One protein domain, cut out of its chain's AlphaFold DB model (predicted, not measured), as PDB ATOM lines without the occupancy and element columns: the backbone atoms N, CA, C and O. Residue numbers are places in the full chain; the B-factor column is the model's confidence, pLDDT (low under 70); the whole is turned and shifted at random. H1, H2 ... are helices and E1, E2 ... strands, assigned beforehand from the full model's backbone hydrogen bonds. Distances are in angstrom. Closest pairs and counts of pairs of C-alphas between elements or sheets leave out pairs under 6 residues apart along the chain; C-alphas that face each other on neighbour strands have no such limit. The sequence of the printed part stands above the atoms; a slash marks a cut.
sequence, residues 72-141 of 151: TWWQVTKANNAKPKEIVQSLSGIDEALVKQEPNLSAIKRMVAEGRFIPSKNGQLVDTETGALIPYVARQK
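AT A GLANCE: This is residues 72 to 141 of the 151 residues of the protein "Chromosome segregation protein SMC" of Pediococcus acidilactici (UniProt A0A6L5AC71). What shape do these atoms make? A twisted sheet of four strands has helix H2 packed across one face, and helix H1 sits near the bend of the long strand E4. What is it made of? The printed part has 70 residues, is of mixed class, and runs E1 H1 H2 E2 E3 E4; the sheet's order is E1 E4 E3 E2, all antiparallel. How large is it? It is compact, with a radius of gyration of the C-alphas of 10.8 A, and rounded, spanning 27 by 23 by 23 A.

HOW THE PARTS SIT: How is the sheet joined? E1, residues 74 to 78, is an edge strand and the antiparallel neighbour of E4, residues 133 to 140; N 75 and O 139 are within hydrogen-bond range at 2.8 A. E2, residues 117 to 119, E3, residues 124 to 127, and E4 form a meander of two hairpins, each strand the antiparallel neighbour of the one before, with N 118 and O 126 at 2.9 A and N 134 and O 125 at 2.8 A. Where are the helices? H1, residues 84 to 92, and H2, residues 105 to 113, are on one face of the sheet, making two layers, and are apart from each other; in both, every O i to N i+4 pair is within hydrogen-bond range. H1 touches E4, the closest C-alphas being Ile 87 and Pro 135, 6.4 A apart. H2, at a height of 8.2 A over the sheet, touches E1, the closest C-alphas being Trp 74 and Lys 109, 6.1 A apart.

IN THESE COORDINATES: Where do the named elements begin and end? C-alpha 74, in E1, is at (1.877, 20.194, 26.494), and C-alpha 140, in E4, at (-0.664, 23.908, 24.878). How long are they? E4 measures 18.4 A and bends by 70 degrees at residue 136; E1 measures 13.2 A, H1 12.1 A, H2 12.2 A, E3 10.1 A and E2 6.9 A.

THE WHOLE: Which C-alphas are farthest apart? Those of Gln 101 and Lys 121, 30.3 A. Is any link long? H1 to H2 is a long link of 12 residues, and the printed part has no cut. Is confidence low anywhere? No printed residue is under 70.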
ATOM      1  N   THR A  72       5.216  16.588  23.977       88.81
ATOM      2  CA  THR A  72       6.234  17.614  24.258       88.81
ATOM      3  C   THR A  72       5.698  19.046  24.177       88.81
ATOM      4  O   THR A  72       6.275  19.940  24.809       88.81
ATOM      5  N   TRP A  73       4.603  19.260  23.436       90.19
ATOM      6  CA  TRP A  73       3.929  20.552  23.274       90.19
ATOM      7  C   TRP A  73       2.910  20.850  24.372       90.19
ATOM      8  O   TRP A  73       2.360  21.943  24.395       90.19
ATOM      9  N   TRP A  74       2.728  19.950  25.337       88.94
ATOM     10  CA  TRP A  74       1.877  20.194  26.494       88.94
ATOM     11  C   TRP A  74       2.702  20.517  27.739       88.94
ATOM     12  O   TRP A  74       3.663  19.826  28.112       88.94
ATOM     13  N   GLN A  75       2.318  21.597  28.410       90.06
ATOM     14  CA  GLN A  75       2.732  21.901  29.768       90.06
ATOM     15  C   GLN A  75       1.644  21.414  30.717       90.06
ATOM     16  O   GLN A  75       0.494  21.820  30.596       90.06
ATOM     17  N   VAL A  76       2.020  20.542  31.649       90.06
ATOM     18  CA  VAL A  76       1.110  19.967  32.641       90.06
ATOM     19  C   VAL A  76       1.571  20.412  34.019       90.06
ATOM     20  O   VAL A  76       2.733  20.207  34.375       90.06
ATOM     21  N   THR A  77       0.676  21.039  34.772       90.00
ATOM     22  CA  THR A  77       0.920  21.564  36.124       90.00
ATOM     23  C   THR A  77      -0.181  21.094  37.060       90.00
ATOM     24  O   THR A  77      -1.289  20.826  36.607       90.00
ATOM     25  N   LYS A  78       0.093  20.978  38.364       88.06
ATOM     26  CA  LYS A  78      -0.943  20.594  39.336       88.06
ATOM     27  C   LYS A  78      -2.092  21.605  39.307       88.06
ATOM     28  O   LYS A  78      -1.841  22.805  39.228       88.06
ATOM     29  N   ALA A  79      -3.331  21.119  39.358       84.25
ATOM     30  CA  ALA A  79      -4.512  21.986  39.371       84.25
ATOM     31  C   ALA A  79      -4.697  22.694  40.724       84.25
ATOM     32  O   ALA A  79      -5.258  23.783  40.792       84.25
ATOM     33  N   ASN A  80      -4.220  22.070  41.798       81.00
ATOM     34  CA  ASN A  80      -4.349  22.529  43.174       81.00
ATOM     35  C   ASN A  80      -3.130  22.091  44.009       81.00
ATOM     36  O   ASN A  80      -2.227  21.401  43.528       81.00
ATOM     37  N   ASN A  81      -3.122  22.462  45.290       82.81
ATOM     38  CA  ASN A  81      -2.082  22.077  46.249       82.81
ATOM     39  C   ASN A  81      -2.288  20.664  46.837       82.81
ATOM     40  O   ASN A  81      -1.844  20.404  47.957       82.81
ATOM     41  N   ALA A  82      -2.954  19.752  46.115       82.00
ATOM     42  CA  ALA A  82      -3.170  18.385  46.584       82.00
ATOM     43  C   ALA A  82      -1.841  17.682  46.894       82.00
ATOM     44  O   ALA A  82      -0.828  17.834  46.186       82.00
ATOM     45  N   LYS A  83      -1.841  16.895  47.974       83.88
ATOM     46  CA  LYS A  83      -0.646  16.163  48.401       83.88
ATOM     47  C   LYS A  83      -0.335  15.058  47.387       83.88
ATOM     48  O   LYS A  83      -1.259  14.452  46.848       83.88
ATOM     49  N   PRO A  84       0.946  14.711  47.152       82.25
ATOM     50  CA  PRO A  84       1.314  13.671  46.187       82.25
ATOM     51  C   PRO A  84       0.557  12.344  46.359       82.25
ATOM     52  O   PRO A  84       0.167  11.748  45.363       82.25
ATOM     53  N   LYS A  85       0.279  11.921  47.602       83.94
ATOM     54  CA  LYS A  85      -0.499  10.702  47.894       83.94
ATOM     55  C   LYS A  85      -1.943  10.766  47.382       83.94
ATOM     56  O   LYS A  85      -2.424   9.788  46.825       83.94
ATOM     57  N   GLU A  86      -2.604  11.911  47.537       83.56
ATOM     58  CA  GLU A  86      -3.983  12.131  47.072       83.56
ATOM     59  C   GLU A  86      -4.037  12.129  45.539       83.56
ATOM     60  O   GLU A  86      -4.930  11.537  44.939       83.56
ATOM     61  N   ILE A  87      -3.027  12.732  44.901       85.19
ATOM     62  CA  ILE A  87      -2.873  12.733  43.441       85.19
ATOM     63  C   ILE A  87      -2.669  11.307  42.923       85.19
ATOM     64  O   ILE A  87      -3.328  10.904  41.971       85.19
ATOM     65  N   VAL A  88      -1.777  10.538  43.553       84.38
ATOM     66  CA  VAL A  88      -1.523   9.138  43.193       84.38
ATOM     67  C   VAL A  88      -2.797   8.306  43.314       84.38
ATOM     68  O   VAL A  88      -3.162   7.635  42.358       84.38
ATOM     69  N   GLN A  89      -3.519   8.411  44.431       84.12
ATOM     70  CA  GLN A  89      -4.768   7.675  44.628       84.12
ATOM     71  C   GLN A  89      -5.822   8.024  43.566       84.12
ATOM     72  O   GLN A  89      -6.464   7.129  43.022       84.12
ATOM     73  N   SER A  90      -5.968   9.311  43.238       84.50
ATOM     74  CA  SER A  90      -6.891   9.765  42.194       84.50
ATOM     75  C   SER A  90      -6.510   9.245  40.806       84.50
ATOM     76  O   SER A  90      -7.399   8.869  40.052       84.50
ATOM     77  N   LEU A  91      -5.219   9.220  40.461       84.88
ATOM     78  CA  LEU A  91      -4.744   8.738  39.161       84.88
ATOM     79  C   LEU A  91      -4.809   7.208  39.042       84.88
ATOM     80  O   LEU A  91      -5.198   6.710  37.991       84.88
ATOM     81  N   SER A  92      -4.486   6.469  40.109       83.69
ATOM     82  CA  SER A  92      -4.594   5.003  40.144       83.69
ATOM     83  C   SER A  92      -6.026   4.515  39.939       83.69
ATOM     84  O   SER A  92      -6.222   3.443  39.382       83.69
ATOM     85  N   GLY A  93      -7.028   5.294  40.363       81.44
ATOM     86  CA  GLY A  93      -8.439   4.983  40.119       81.44
ATOM     87  C   GLY A  93      -8.892   5.177  38.666       81.44
ATOM     88  O   GLY A  93     -10.021   4.824  38.347       81.44
ATOM     89  N   ILE A  94      -8.041   5.748  37.811       83.94
ATOM     90  CA  ILE A  94      -8.340   6.051  36.405       83.94
ATOM     91  C   ILE A  94      -7.532   5.129  35.496       83.94
ATOM     92  O   ILE A  94      -8.095   4.435  34.656       83.94
ATOM     93  N   ASP A  95      -6.209   5.115  35.668       79.88
ATOM     94  CA  ASP A  95      -5.305   4.268  34.896       79.88
ATOM     95  C   ASP A  95      -3.989   4.075  35.666       79.88
ATOM     96  O   ASP A  95      -3.297   5.038  36.017       79.88
ATOM     97  N   GLU A  96      -3.622   2.819  35.924       81.81
ATOM     98  CA  GLU A  96      -2.404   2.465  36.658       81.81
ATOM     99  C   GLU A  96      -1.129   2.991  35.976       81.81
ATOM    100  O   GLU A  96      -0.163   3.330  36.658       81.81
ATOM    101  N   ALA A  97      -1.122   3.164  34.648       81.75
ATOM    102  CA  ALA A  97       0.031   3.685  33.908       81.75
ATOM    103  C   ALA A  97       0.359   5.158  34.235       81.75
ATOM    104  O   ALA A  97       1.469   5.643  33.952       81.75
ATOM    105  N   LEU A  98      -0.585   5.881  34.846       81.31
ATOM    106  CA  LEU A  98      -0.415   7.265  35.299       81.31
ATOM    107  C   LEU A  98       0.384   7.363  36.602       81.31
ATOM    108  O   LEU A  98       0.820   8.458  36.976       81.31
ATOM    109  N   VAL A  99       0.611   6.237  37.277       80.75
ATOM    110  CA  VAL A  99       1.236   6.169  38.594       80.75
ATOM    111  C   VAL A  99       2.462   5.259  38.556       80.75
ATOM    112  O   VAL A  99       2.421   4.128  38.088       80.75
ATOM    113  N   LYS A 100       3.592   5.770  39.057       74.00
ATOM    114  CA  LYS A 100       4.772   4.960  39.410       74.00
ATOM    115  C   LYS A 100       4.987   5.048  40.927       74.00
ATOM    116  O   LYS A 100       4.068   4.774  41.684       74.00
ATOM    117  N   GLN A 101       6.160   5.485  41.393       70.06
ATOM    118  CA  GLN A 101       6.337   5.953  42.781       70.06
ATOM    119  C   GLN A 101       5.756   7.361  42.997       70.06
ATOM    120  O   GLN A 101       5.360   7.715  44.103       70.06
ATOM    121  N   GLU A 102       5.673   8.147  41.923       76.88
ATOM    122  CA  GLU A 102       5.106   9.493  41.870       76.88
ATOM    123  C   GLU A 102       4.230   9.641  40.611       76.88
ATOM    124  O   GLU A 102       4.308   8.793  39.708       76.88
ATOM    125  N   PRO A 103       3.399  10.698  40.515       79.88
ATOM    126  CA  PRO A 103       2.598  10.969  39.324       79.88
ATOM    127  C   PRO A 103       3.444  11.060  38.046       79.88
ATOM    128  O   PRO A 103       4.370  11.868  37.935       79.88
ATOM    129  N   ASN A 104       3.096  10.262  37.038       87.12
ATOM    130  CA  ASN A 104       3.834  10.190  35.783       87.12
ATOM    131  C   ASN A 104       3.377  11.284  34.803       87.12
ATOM    132  O   ASN A 104       2.529  11.062  33.936       87.12
ATOM    133  N   LEU A 105       3.982  12.473  34.895       88.00
ATOM    134  CA  LEU A 105       3.655  13.610  34.019       88.00
ATOM    135  C   LEU A 105       3.821  13.302  32.523       88.00
ATOM    136  O   LEU A 105       3.121  13.886  31.697       88.00
ATOM    137  N   SER A 106       4.735  12.400  32.156       87.75
ATOM    138  CA  SER A 106       4.930  11.994  30.761       87.75
ATOM    139  C   SER A 106       3.752  11.171  30.238       87.75
ATOM    140  O   SER A 106       3.361  11.355  29.088       87.75
ATOM    141  N   ALA A 107       3.170  10.305  31.075       88.12
ATOM    142  CA  ALA A 107       1.954   9.572  30.729       88.12
ATOM    143  C   ALA A 107       0.749  10.516  30.633       88.12
ATOM    144  O   ALA A 107       0.024  10.463  29.649       88.12
ATOM    145  N   ILE A 108       0.604  11.463  31.568       88.44
ATOM    146  CA  ILE A 108      -0.478  12.461  31.517       88.44
ATOM    147  C   ILE A 108      -0.405  13.278  30.220       88.44
ATOM    148  O   ILE A 108      -1.400  13.406  29.517       88.44
ATOM    149  N   LYS A 109       0.777  13.780  29.834       91.06
ATOM    150  CA  LYS A 109       0.955  14.503  28.559       91.06
ATOM    151  C   LYS A 109       0.633  13.652  27.333       91.06
ATOM    152  O   LYS A 109       0.222  14.203  26.316       91.06
ATOM    153  N   ARG A 110       0.864  12.340  27.409       91.31
ATOM    154  CA  ARG A 110       0.514  11.402  26.343       91.31
ATOM    155  C   ARG A 110      -0.998  11.266  26.210       91.31
ATOM    156  O   ARG A 110      -1.497  11.501  25.121       91.31
ATOM    157  N   MET A 111      -1.701  11.052  27.320       91.06
ATOM    158  CA  MET A 111      -3.167  10.990  27.335       91.06
ATOM    159  C   MET A 111      -3.815  12.296  26.855       91.06
ATOM    160  O   MET A 111      -4.853  12.270  26.201       91.06
ATOM    161  N   VAL A 112      -3.189  13.449  27.125       90.56
ATOM    162  CA  VAL A 112      -3.637  14.738  26.567       90.56
ATOM    163  C   VAL A 112      -3.415  14.800  25.054       90.56
ATOM    164  O   VAL A 112      -4.312  15.195  24.316       90.56
ATOM    165  N   ALA A 113      -2.239  14.392  24.570       89.25
ATOM    166  CA  ALA A 113      -1.920  14.399  23.143       89.25
ATOM    167  C   ALA A 113      -2.766  13.407  22.321       89.25
ATOM    168  O   ALA A 113      -3.046  13.662  21.152       89.25
ATOM    169  N   GLU A 114      -3.176  12.297  22.934       90.75
ATOM    170  CA  GLU A 114      -4.064  11.283  22.353       90.75
ATOM    171  C   GLU A 114      -5.547  11.694  22.405       90.75
ATOM    172  O   GLU A 114      -6.387  11.035  21.801       90.75
ATOM    173  N   GLY A 115      -5.881  12.795  23.090       86.88
ATOM    174  CA  GLY A 115      -7.245  13.324  23.176       86.88
ATOM    175  C   GLY A 115      -8.127  12.675  24.247       86.88
ATOM    176  O   GLY A 115      -9.280  13.074  24.384       86.88
ATOM    177  N   ARG A 116      -7.594  11.735  25.039       90.69
ATOM    178  CA  ARG A 116      -8.300  11.120  26.175       90.69
ATOM    179  C   ARG A 116      -8.460  12.094  27.341       90.69
ATOM    180  O   ARG A 116      -9.498  12.134  27.989       90.69
ATOM    181  N   PHE A 117      -7.434  12.901  27.619       91.88
ATOM    182  CA  PHE A 117      -7.504  13.941  28.650       91.88
ATOM    183  C   PHE A 117      -7.683  15.309  28.010       91.88
ATOM    184  O   PHE A 117      -6.750  15.852  27.419       91.88
ATOM    185  N   ILE A 118      -8.863  15.898  28.177       89.75
ATOM    186  CA  ILE A 118      -9.193  17.193  27.580       89.75
ATOM    187  C   ILE A 118      -9.225  18.305  28.636       89.75
ATOM    188  O   ILE A 118      -9.713  18.089  29.748       89.75
ATOM    189  N   PRO A 119      -8.722  19.515  28.335       86.38
ATOM    190  CA  PRO A 119      -8.890  20.655  29.225       86.38
ATOM    191  C   PRO A 119     -10.369  21.055  29.309       86.38
ATOM    192  O   PRO A 119     -11.009  21.337  28.298       86.38
ATOM    193  N   SER A 120     -10.909  21.130  30.523       84.31
ATOM    194  CA  SER A 120     -12.204  21.769  30.782       84.31
ATOM    195  C   SER A 120     -12.128  23.286  30.570       84.31
ATOM    196  O   SER A 120     -11.046  23.860  30.421       84.31
ATOM    197  N   LYS A 121     -13.275  23.976  30.651       77.19
ATOM    198  CA  LYS A 121     -13.344  25.452  30.586       77.19
ATOM    199  C   LYS A 121     -12.442  26.150  31.614       77.19
ATOM    200  O   LYS A 121     -11.981  27.257  31.362       77.19
ATOM    201  N   ASN A 122     -12.154  25.487  32.734       74.19
ATOM    202  CA  ASN A 122     -11.313  26.018  33.808       74.19
ATOM    203  C   ASN A 122      -9.837  25.584  33.672       74.19
ATOM    204  O   ASN A 122      -9.024  25.845  34.555       74.19
ATOM    205  N   GLY A 123      -9.482  24.882  32.590       72.31
ATOM    206  CA  GLY A 123      -8.143  24.354  32.317       72.31
ATOM    207  C   GLY A 123      -7.816  23.037  33.026       72.31
ATOM    208  O   GLY A 123      -6.840  22.384  32.657       72.31
ATOM    209  N   GLN A 124      -8.615  22.616  34.012       87.50
ATOM    210  CA  GLN A 124      -8.462  21.313  34.658       87.50
ATOM    211  C   GLN A 124      -8.767  20.193  33.663       87.50
ATOM    212  O   GLN A 124      -9.756  20.275  32.935       87.50
ATOM    213  N   LEU A 125      -7.925  19.166  33.637       91.00
ATOM    214  CA  LEU A 125      -8.080  18.014  32.762       91.00
ATOM    215  C   LEU A 125      -9.263  17.137  33.195       91.00
ATOM    216  O   LEU A 125      -9.461  16.884  34.384       91.00
ATOM    217  N   VAL A 126     -10.018  16.661  32.212       90.81
ATOM    218  CA  VAL A 126     -11.110  15.697  32.365       90.81
ATOM    219  C   VAL A 126     -10.769  14.479  31.522       90.81
ATOM    220  O   VAL A 126     -10.389  14.631  30.360       90.81
ATOM    221  N   ASP A 127     -10.893  13.293  32.102       91.56
ATOM    222  CA  ASP A 127     -10.839  12.050  31.340       91.56
ATOM    223  C   ASP A 127     -12.147  11.845  30.574       91.56
ATOM    224  O   ASP A 127     -13.225  11.826  31.165       91.56
ATOM    225  N   THR A 128     -12.065  11.702  29.254       88.81
ATOM    226  CA  THR A 128     -13.235  11.506  28.394       88.81
ATOM    227  C   THR A 128     -13.877  10.134  28.565       88.81
ATOM    228  O   THR A 128     -15.052   9.985  28.248       88.81
ATOM    229  N   GLU A 129     -13.128   9.134  29.039       88.06
ATOM    230  CA  GLU A 129     -13.650   7.773  29.215       88.06
ATOM    231  C   GLU A 129     -14.455   7.635  30.508       88.06
ATOM    232  O   GLU A 129     -15.552   7.080  30.507       88.06
ATOM    233  N   THR A 130     -13.924   8.157  31.615       85.56
ATOM    234  CA  THR A 130     -14.539   8.017  32.946       85.56
ATOM    235  C   THR A 130     -15.305   9.260  33.403       85.56
ATOM    236  O   THR A 130     -16.061   9.198  34.371       85.56
ATOM    237  N   GLY A 131     -15.106  10.408  32.748       85.38
ATOM    238  CA  GLY A 131     -15.610  11.708  33.200       85.38
ATOM    239  C   GLY A 131     -14.888  12.256  34.437       85.38
ATOM    240  O   GLY A 131     -15.296  13.286  34.980       85.38
ATOM    241  N   ALA A 132     -13.830  11.587  34.910       87.00
ATOM    242  CA  ALA A 132     -13.135  11.957  36.132       87.00
ATOM    243  C   ALA A 132     -12.308  13.239  35.962       87.00
ATOM    244  O   ALA A 132     -11.655  13.473  34.941       87.00
ATOM    245  N   LEU A 133     -12.297  14.064  37.011       88.25
ATOM    246  CA  LEU A 133     -11.440  15.240  37.085       88.25
ATOM    247  C   LEU A 133     -10.017  14.830  37.453       88.25
ATOM    248  O   LEU A 133      -9.757  14.314  38.539       88.25
ATOM    249  N   ILE A 134      -9.077  15.138  36.571       89.19
ATOM    250  CA  ILE A 134      -7.660  14.908  36.807       89.19
ATOM    251  C   ILE A 134      -7.115  16.080  37.642       89.19
ATOM    252  O   ILE A 134      -7.395  17.244  37.331       89.19
ATOM    253  N   PRO A 135      -6.295  15.839  38.680       89.56
ATOM    254  CA  PRO A 135      -5.693  16.887  39.520       89.56
ATOM    255  C   PRO A 135      -4.558  17.667  38.816       89.56
ATOM    256  O   PRO A 135      -3.579  18.093  39.434       89.56
ATOM    257  N   TYR A 136      -4.687  17.880  37.507       90.44
ATOM    258  CA  TYR A 136      -3.732  18.569  36.653       90.44
ATOM    259  C   TYR A 136      -4.432  19.500  35.665       90.44
ATOM    260  O   TYR A 136      -5.558  19.269  35.238       90.44
ATOM    261  N   VAL A 137      -3.723  20.555  35.285       90.50
ATOM    262  CA  VAL A 137      -4.066  21.496  34.222       90.50
ATOM    263  C   VAL A 137      -3.099  21.263  33.074       90.50
ATOM    264  O   VAL A 137      -1.893  21.155  33.310       90.50
ATOM    265  N   ALA A 138      -3.607  21.218  31.844       89.12
ATOM    266  CA  ALA A 138      -2.778  21.180  30.646       89.12
ATOM    267  C   ALA A 138      -2.931  22.469  29.842       89.12
ATOM    268  O   ALA A 138      -4.039  22.933  29.584       89.12
ATOM    269  N   ARG A 139      -1.800  23.037  29.425       88.44
ATOM    270  CA  ARG A 139      -1.740  24.166  28.495       88.44
ATOM    271  C   ARG A 139      -0.891  23.787  27.296       88.44
ATOM    272  O   ARG A 139       0.219  23.272  27.456       88.44
ATOM    273  N   GLN A 140      -1.417  24.053  26.111       86.06
ATOM    274  CA  GLN A 140      -0.664  23.908  24.878       86.06
ATOM    275  C   GLN A 140       0.403  25.006  24.825       86.06
ATOM    276  O   GLN A 140       0.124  26.180  25.066       86.06
ATOM    277  N   LYS A 141       1.647  24.618  24.552       87.19
ATOM    278  CA  LYS A 141       2.747  25.559  24.353       87.19
ATOM    279  C   LYS A 141       2.523  26.315  23.038       87.19
ATOM    280  O   LYS A 141       2.117  25.679  22.066       87.19
TER     281      LYS A 141